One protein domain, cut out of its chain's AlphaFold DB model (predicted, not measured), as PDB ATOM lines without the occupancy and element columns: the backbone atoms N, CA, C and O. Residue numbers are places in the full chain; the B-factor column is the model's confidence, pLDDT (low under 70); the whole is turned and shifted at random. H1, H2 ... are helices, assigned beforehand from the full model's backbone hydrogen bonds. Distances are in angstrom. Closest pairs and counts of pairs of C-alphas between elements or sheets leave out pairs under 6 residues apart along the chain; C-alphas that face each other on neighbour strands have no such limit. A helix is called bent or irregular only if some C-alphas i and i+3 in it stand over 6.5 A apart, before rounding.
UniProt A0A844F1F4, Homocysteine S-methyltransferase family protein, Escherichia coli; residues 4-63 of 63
ATOM      1  N   LYS A   4     -65.126  20.966  95.568       94.50
ATOM      2  CA  LYS A   4     -65.837  20.742  94.304       94.50
ATOM      3  C   LYS A   4     -66.021  19.248  94.044       94.50
ATOM      4  O   LYS A   4     -67.132  18.819  93.762       94.50
ATOM      5  N   ASP A   5     -64.955  18.465  94.210       94.81
ATOM      6  CA  ASP A   5     -65.007  17.009  94.055       94.81
ATOM      7  C   ASP A   5     -66.058  16.388  94.995       94.81
ATOM      8  O   ASP A   5     -66.767  15.464  94.608       94.81
ATOM      9  N   CYS A   6     -66.174  16.908  96.223       91.81
ATOM     10  CA  CYS A   6     -67.134  16.430  97.216       91.81
ATOM     11  C   CYS A   6     -68.588  16.707  96.803       91.81
ATOM     12  O   CYS A   6     -69.407  15.793  96.804       91.81
ATOM     13  N   ILE A   7     -68.902  17.935  96.377       93.94
ATOM     14  CA  ILE A   7     -70.247  18.280  95.885       93.94
ATOM     15  C   ILE A   7     -70.630  17.441  94.665       93.94
ATOM     16  O   ILE A   7     -71.767  16.987  94.567       93.94
ATOM     17  N   ASP A   8     -69.692  17.234  93.741       96.06
ATOM     18  CA  ASP A   8     -69.972  16.505  92.502       96.06
ATOM     19  C   ASP A   8     -70.152  14.992  92.746       96.06
ATOM     20  O   ASP A   8     -70.816  14.319  91.957       96.06
ATOM     21  N   SER A   9     -69.567  14.448  93.821       95.50
ATOM     22  CA  SER A   9     -69.519  12.998  94.079       95.50
ATOM     23  C   SER A   9     -70.523  12.505  95.123       95.50
ATOM     24  O   SER A   9     -70.832  11.312  95.141       95.50
ATOM     25  N   TYR A  10     -71.029  13.381  95.998       91.88
ATOM     26  CA  TYR A  10     -71.895  12.996  97.115       91.88
ATOM     27  C   TYR A  10     -73.248  13.719  97.055       91.88
ATOM     28  O   TYR A  10     -73.290  14.937  96.895       91.88
ATOM     29  N   PRO A  11     -74.375  13.004  97.243       92.00
ATOM     30  CA  PRO A  11     -75.710  13.607  97.188       92.00
ATOM     31  C   PRO A  11     -76.038  14.480  98.408       92.00
ATOM     32  O   PRO A  11     -76.997  15.250  98.371       92.00
ATOM     33  N   PHE A  12     -75.264  14.358  99.490       91.06
ATOM     34  CA  PHE A  12     -75.462  15.087 100.739       91.06
ATOM     35  C   PHE A  12     -74.121  15.542 101.306       91.06
ATOM     36  O   PHE A  12     -73.135  14.809 101.244       91.06
ATOM     37  N   ILE A  13     -74.113  16.731 101.908       90.88
ATOM     38  CA  ILE A  13     -72.974  17.278 102.642       90.88
ATOM     39  C   ILE A  13     -73.391  17.429 104.102       90.88
ATOM     40  O   ILE A  13     -74.310  18.187 104.415       90.88
ATOM     41  N   LEU A  14     -72.723  16.696 104.990       90.62
ATOM     42  CA  LEU A  14     -72.865  16.863 106.434       90.62
ATOM     43  C   LEU A  14     -72.096  18.114 106.871       90.62
ATOM     44  O   LEU A  14     -70.928  18.281 106.527       90.62
ATOM     45  N   MET A  15     -72.772  18.988 107.612       89.81
ATOM     46  CA  MET A  15     -72.197  20.197 108.207       89.81
ATOM     47  C   MET A  15     -72.177  20.063 109.729       89.81
ATOM     48  O   MET A  15     -72.806  19.154 110.284       89.81
ATOM     49  N   GLU A  16     -71.485  20.969 110.417       90.00
ATOM     50  CA  GLU A  16     -71.521  20.990 111.874       90.00
ATOM     51  C   GLU A  16     -72.918  21.273 112.446       90.00
ATOM     52  O   GLU A  16     -73.763  21.945 111.851       90.00
ATOM     53  N   GLY A  17     -73.141  20.760 113.657       88.62
ATOM     54  CA  GLY A  17     -74.274  21.141 114.493       88.62
ATOM     55  C   GLY A  17     -74.045  22.474 115.212       88.62
ATOM     56  O   GLY A  17     -73.119  23.222 114.914       88.62
ATOM     57  N   ALA A  18     -74.881  22.765 116.214       92.00
ATOM     58  CA  ALA A  18     -74.843  24.007 116.994       92.00
ATOM     59  C   ALA A  18     -73.552  24.161 117.835       92.00
ATOM     60  O   ALA A  18     -73.561  23.994 119.057       92.00
ATOM     61  N   LEU A  19     -72.444  24.527 117.183       93.94
ATOM     62  CA  LEU A  19     -71.101  24.609 117.762       93.94
ATOM     63  C   LEU A  19     -71.066  25.489 119.018       93.94
ATOM     64  O   LEU A  19     -70.537  25.079 120.046       93.94
ATOM     65  N   GLY A  20     -71.689  26.669 118.964       93.56
ATOM     66  CA  GLY A  20     -71.719  27.597 120.094       93.56
ATOM     67  C   GLY A  20     -72.436  27.047 121.331       93.56
ATOM     68  O   GLY A  20     -72.006  27.317 122.449       93.56
ATOM     69  N   GLU A  21     -73.503  26.257 121.167       94.69
ATOM     70  CA  GLU A  21     -74.177  25.621 122.308       94.69
ATOM     71  C   GLU A  21     -73.291  24.557 122.952       94.69
ATOM     72  O   GLU A  21     -73.203  24.510 124.178       94.69
ATOM     73  N   ARG A  22     -72.588  23.759 122.141       96.06
ATOM     74  CA  ARG A  22     -71.649  22.753 122.648       96.06
ATOM     75  C   ARG A  22     -70.480  23.405 123.384       96.06
ATOM     76  O   ARG A  22     -70.205  23.045 124.522       96.06
ATOM     77  N   LEU A  23     -69.864  24.436 122.800       96.00
ATOM     78  CA  LEU A  23     -68.780  25.194 123.437       96.00
ATOM     79  C   LEU A  23     -69.196  25.759 124.807       96.00
ATOM     80  O   LEU A  23     -68.455  25.622 125.779       96.00
ATOM     81  N   LYS A  24     -70.403  26.330 124.909       95.12
ATOM     82  CA  LYS A  24     -70.924  26.868 126.175       95.12
ATOM     83  C   LYS A  24     -71.234  25.772 127.196       95.12
ATOM     84  O   LYS A  24     -70.863  25.903 128.355       95.12
ATOM     85  N   ARG A  25     -71.934  24.708 126.792       96.19
ATOM     86  CA  ARG A  25     -72.497  23.713 127.725       96.19
ATOM     87  C   ARG A  25     -71.538  22.587 128.095       96.19
ATOM     88  O   ARG A  25     -71.623  22.081 129.207       96.19
ATOM     89  N   GLU A  26     -70.672  22.178 127.175       96.94
ATOM     90  CA  GLU A  26     -69.782  21.024 127.354       96.94
ATOM     91  C   GLU A  26     -68.379  21.449 127.790       96.94
ATOM     92  O   GLU A  26     -67.718  20.727 128.531       96.94
ATOM     93  N   PHE A  27     -67.938  22.637 127.365       95.75
ATOM     94  CA  PHE A  27     -66.586  23.126 127.628       95.75
ATOM     95  C   PHE A  27     -66.550  24.347 128.540       95.75
ATOM     96  O   PHE A  27     -65.451  24.767 128.894       95.75
ATOM     97  N   ASP A  28     -67.692  24.905 128.953       95.56
ATOM     98  CA  ASP A  28     -67.753  26.101 129.805       95.56
ATOM     99  C   ASP A  28     -66.884  27.238 129.225       95.56
ATOM    100  O   ASP A  28     -65.957  27.756 129.858       95.56
ATOM    101  N   LEU A  29     -67.084  27.512 127.931       94.88
ATOM    102  CA  LEU A  29     -66.442  28.607 127.211       94.88
ATOM    103  C   LEU A  29     -67.439  29.748 127.032       94.88
ATOM    104  O   LEU A  29     -68.505  29.572 126.439       94.88
ATOM    105  N   ASP A  30     -67.066  30.929 127.518       91.06
ATOM    106  CA  ASP A  30     -67.817  32.148 127.265       91.06
ATOM    107  C   ASP A  30     -67.476  32.691 125.875       91.06
ATOM    108  O   ASP A  30     -66.335  33.046 125.589       91.06
ATOM    109  N   ILE A  31     -68.491  32.740 125.017       91.69
ATOM    110  CA  ILE A  31     -68.419  33.257 123.643       91.69
ATOM    111  C   ILE A  31     -69.377  34.441 123.440       91.69
ATOM    112  O   ILE A  31     -69.805  34.719 122.321       91.69
ATOM    113  N   SER A  32     -69.789  35.103 124.527       86.94
ATOM    114  CA  SER A  32     -70.745  36.221 124.498       86.94
ATOM    115  C   SER A  32     -70.125  37.572 124.113       86.94
ATOM    116  O   SER A  32     -70.845  38.556 123.942       86.94
ATOM    117  N   GLY A  33     -68.799  37.630 123.960       84.38
ATOM    118  CA  GLY A  33     -68.077  38.845 123.593       84.38
ATOM    119  C   GLY A  33     -68.322  39.307 122.152       84.38
ATOM    120  O   GLY A  33     -68.856  38.588 121.311       84.38
ATOM    121  N   THR A  34     -67.854  40.515 121.828       85.75
ATOM    122  CA  THR A  34     -68.028  41.152 120.506       85.75
ATOM    123  C   THR A  34     -67.447  40.336 119.348       85.75
ATOM    124  O   THR A  34     -67.943  40.405 118.227       85.75
ATOM    125  N   VAL A  35     -66.396  39.558 119.612       86.06
ATOM    126  CA  VAL A  35     -65.749  38.676 118.626       86.06
ATOM    127  C   VAL A  35     -66.257  37.229 118.699       86.06
ATOM    128  O   VAL A  35     -65.723  36.352 118.023       86.06
ATOM    129  N   ALA A  36     -67.298  36.992 119.503       89.50
ATOM    130  CA  ALA A  36     -67.922  35.708 119.782       89.50
ATOM    131  C   ALA A  36     -66.908  34.603 120.118       89.50
ATOM    132  O   ALA A  36     -66.449  34.512 121.246       89.50
ATOM    133  N   MET A  37     -66.561  33.774 119.132       92.19
ATOM    134  CA  MET A  37     -65.683  32.607 119.271       92.19
ATOM    135  C   MET A  37     -64.283  32.805 118.670       92.19
ATOM    136  O   MET A  37     -63.471  31.881 118.684       92.19
ATOM    137  N   ALA A  38     -63.995  33.971 118.084       92.25
ATOM    138  CA  ALA A  38     -62.757  34.183 117.331       92.25
ATOM    139  C   ALA A  38     -61.500  34.152 118.213       92.25
ATOM    140  O   ALA A  38     -60.422  33.820 117.733       92.25
ATOM    141  N   ASP A  39     -61.619  34.482 119.497       92.50
ATOM    142  CA  ASP A  39     -60.500  34.498 120.437       92.50
ATOM    143  C   ASP A  39     -60.108  33.098 120.945       92.50
ATOM    144  O   ASP A  39     -58.982  32.908 121.416       92.50
ATOM    145  N   LEU A  40     -60.982  32.097 120.782       94.12
ATOM    146  CA  LEU A  40     -60.753  30.715 121.217       94.12
ATOM    147  C   LEU A  40     -59.474  30.110 120.630       94.12
ATOM    148  O   LEU A  40     -58.830  29.292 121.285       94.12
ATOM    149  N   VAL A  41     -59.059  30.535 119.434       93.75
ATOM    150  CA  VAL A  41     -57.820  30.056 118.797       93.75
ATOM    151  C   VAL A  41     -56.566  30.458 119.581       93.75
ATOM    152  O   VAL A  41     -55.557  29.747 119.564       93.75
ATOM    153  N   TYR A  42     -56.618  31.559 120.329       93.88
ATOM    154  CA  TYR A  42     -55.506  32.021 121.160       93.88
ATOM    155  C   TYR A  42     -55.510  31.365 122.545       93.88
ATOM    156  O   TYR A  42     -54.456  31.219 123.168       93.88
ATOM    157  N   GLN A  43     -56.660  30.863 122.994       93.69
ATOM    158  CA  GLN A  43     -56.823  30.207 124.286       93.69
ATOM    159  C   GLN A  43     -56.510  28.706 124.195       93.69
ATOM    160  O   GLN A  43     -57.013  28.006 123.323       93.69
ATOM    161  N   GLN A  44     -55.716  28.162 125.125       96.88
ATOM    162  CA  GLN A  44     -55.416  26.719 125.131       96.88
ATOM    163  C   GLN A  44     -56.686  25.867 125.274       96.88
ATOM    164  O   GLN A  44     -56.864  24.908 124.527       96.88
ATOM    165  N   LYS A  45     -57.578  26.247 126.198       96.38
ATOM    166  CA  LYS A  45     -58.873  25.582 126.407       96.38
ATOM    167  C   LYS A  45     -59.744  25.649 125.146       96.38
ATOM    168  O   LYS A  45     -60.312  24.638 124.753       96.38
ATOM    169  N   GLY A  46     -59.787  26.812 124.493       96.50
ATOM    170  CA  GLY A  46     -60.519  27.017 123.242       96.50
ATOM    171  C   GLY A  46     -60.009  26.132 122.104       96.50
ATOM    172  O   GLY A  46     -60.803  25.452 121.464       96.50
ATOM    173  N   ARG A  47     -58.687  26.060 121.900       97.62
ATOM    174  CA  ARG A  47     -58.088  25.177 120.883       97.62
ATOM    175  C   ARG A  47     -58.422  23.706 121.103       97.62
ATOM    176  O   ARG A  47     -58.820  23.048 120.150       97.62
ATOM    177  N   LEU A  48     -58.291  23.218 122.337       98.06
ATOM    178  CA  LEU A  48     -58.609  21.826 122.666       98.06
ATOM    179  C   LEU A  48     -60.097  21.527 122.451       98.06
ATOM    180  O   LEU A  48     -60.429  20.518 121.843       98.06
ATOM    181  N   ALA A  49     -60.988  22.425 122.881       97.44
ATOM    182  CA  ALA A  49     -62.425  22.262 122.672       97.44
ATOM    183  C   ALA A  49     -62.791  22.209 121.181       97.44
ATOM    184  O   ALA A  49     -63.544  21.334 120.757       97.44
ATOM    185  N   LEU A  50     -62.230  23.117 120.375       96.50
ATOM    186  CA  LEU A  50     -62.438  23.124 118.926       96.50
ATOM    187  C   LEU A  50     -61.906  21.836 118.290       96.50
ATOM    188  O   LEU A  50     -62.624  21.205 117.522       96.50
ATOM    189  N   GLU A  51     -60.686  21.416 118.628       97.25
ATOM    190  CA  GLU A  51     -60.100  20.169 118.127       97.25
ATOM    191  C   GLU A  51     -60.976  18.953 118.454       97.25
ATOM    192  O   GLU A  51     -61.251  18.146 117.567       97.25
ATOM    193  N   THR A  52     -61.457  18.831 119.695       97.31
ATOM    194  CA  THR A  52     -62.361  17.743 120.090       97.31
ATOM    195  C   THR A  52     -63.640  17.753 119.254       97.31
ATOM    196  O   THR A  52     -63.974  16.743 118.640       97.31
ATOM    197  N   LEU A  53     -64.325  18.899 119.167       96.50
ATOM    198  CA  LEU A  53     -65.605  19.007 118.462       96.50
ATOM    199  C   LEU A  53     -65.483  18.727 116.961       96.50
ATOM    200  O   LEU A  53     -66.320  18.023 116.397       96.50
ATOM    201  N   TRP A  54     -64.446  19.249 116.305       96.12
ATOM    202  CA  TRP A  54     -64.249  19.022 114.873       96.12
ATOM    203  C   TRP A  54     -63.917  17.565 114.562       96.12
ATOM    204  O   TRP A  54     -64.467  17.022 113.605       96.12
ATOM    205  N   ASN A  55     -63.085  16.916 115.381       95.81
ATOM    206  CA  ASN A  55     -62.801  15.492 115.208       95.81
ATOM    207  C   ASN A  55     -64.054  14.634 115.418       95.81
ATOM    208  O   ASN A  55     -64.285  13.718 114.638       95.81
ATOM    209  N   GLU A  56     -64.924  14.967 116.375       95.19
ATOM    210  CA  GLU A  56     -66.199  14.258 116.537       95.19
ATOM    211  C   GLU A  56     -67.120  14.395 115.315       95.19
ATOM    212  O   GLU A  56     -67.727  13.409 114.892       95.19
ATOM    213  N   TYR A  57     -67.237  15.590 114.721       95.00
ATOM    214  CA  TYR A  57     -68.042  15.774 113.506       95.00
ATOM    215  C   TYR A  57     -67.465  15.007 112.313       95.00
ATOM    216  O   TYR A  57     -68.223  14.414 111.543       95.00
ATOM    217  N   ILE A  58     -66.138  14.981 112.182       92.25
ATOM    218  CA  ILE A  58     -65.442  14.181 111.170       92.25
ATOM    219  C   ILE A  58     -65.717  12.688 111.396       92.25
ATOM    220  O   ILE A  58     -66.098  11.989 110.458       92.25
ATOM    221  N   ASP A  59     -65.599  12.208 112.635       94.62
ATOM    222  CA  ASP A  59     -65.855  10.812 112.993       94.62
ATOM    223  C   ASP A  59     -67.302  10.399 112.716       94.62
ATOM    224  O   ASP A  59     -67.543   9.278 112.273       94.62
ATOM    225  N   ILE A  60     -68.274  11.286 112.955       92.88
ATOM    226  CA  ILE A  60     -69.683  11.048 112.611       92.88
ATOM    227  C   ILE A  60     -69.857  10.927 111.096       92.88
ATOM    228  O   ILE A  60     -70.588  10.051 110.650       92.88
ATOM    229  N   ALA A  61     -69.183  11.766 110.307       89.31
ATOM    230  CA  ALA A  61     -69.281  11.724 108.850       89.31
ATOM    231  C   ALA A  61     -68.689  10.442 108.230       89.31
ATOM    232  O   ALA A  61     -69.043  10.096 107.105       89.31
ATOM    233  N   TYR A  62     -67.805   9.741 108.947       87.19
ATOM    234  CA  TYR A  62     -67.241   8.454 108.525       87.19
ATOM    235  C   TYR A  62     -68.061   7.224 108.943       87.19
ATOM    236  O   TYR A  62     -67.699   6.110 108.553       87.19
ATOM    237  N   ARG A  63     -69.117   7.392 109.745       82.44
ATOM    238  CA  ARG A  63     -69.989   6.300 110.207       82.44
ATOM    239  C   ARG A  63     -71.185   6.109 109.284       82.44
ATOM    240  O   ARG A  63     -71.557   4.931 109.099       82.44
TER     241      ARG A  63
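This is residues 4 to 63 of the 63 residues of the protein "Homocysteine S-methyltransferase family protein" of Escherichia coli (UniProt A0A844F1F4). One long helix, H4, forms a loose body with the short helices H2 and H3 near its first residues, and a small helix, H1, sticks out far from them on an arm, residues 4 to 12. From that arm the chain runs as a stretched link to H2, then loops round to H3, which meets the beginning of H4 at a corner. The printed part has 60 residues with four named helices, H1, H2, H3 and H4 in chain order, and no named strand; the class is all helix. The whole is loose, with a radius of gyration of the C-alphas of 13.9 A, and elongated, spanning 39 by 23 by 18 A.

Begin at H1, residues 4 to 9: residues 4 to 12 stand free, and H1 touches no helix. Go on along a short link of 9 residues to H2, residues 19 to 27; H1 and H2 are apart. Another short link, of 10 residues, leads to H3, residues 38 to 41, and H2 and H3 are apart too. A tight link of 2 residues then joins H3 to H4, residues 44 to 61. H3 and H4 touch only at the corner by their link, H4 with residues 46 to 47 alone; their closest C-alphas, those of Leu 40 and Gly 46, are 4.2 A apart. Look back from H4 to H2: they only just touch, with 3 pairs of C-alphas within 8 A, H4 with residues 49 to 53 alone. Their closest C-alphas, those of Phe 27 and Ala 49, are 6.5 A apart. H2 and H4 stand at a steep tilt of 62 degrees, opposite ways. H1 is apart from H3 and from H4. In H1, H2 and H4 every O i to N i+4 pair is within hydrogen-bond range; H3 is too short for such a pair, and its one O i to N i+3 pair is not within range.

Find C-alpha 4 at (-65.837, 20.742, 94.304), where H1 begins; it ends at residue 9. H2 runs from Leu 19 to Phe 27, 11.0 A from first to last C-alpha. H3, from Ala 38 to Val 41, is irregular, but only just: C-alphas 38 and 41 are 6.6 A apart. Find C-alpha 44 at (-55.416, 26.719, 125.131); from there H4 runs 26.1 A to C-alpha 61 at (-69.281, 11.724, 108.850).

The two C-alphas farthest apart are those of Ser 9 and Gly 33, at 39.3 A. Without residues 4 to 12, the body spans 35 by 18 by 17 A. The printed part has no cut, no link between the helices is long, and Arg 63 is the chain's last residue. The mean pLDDT of the printed part is 93.2, and no printed residue is under 70.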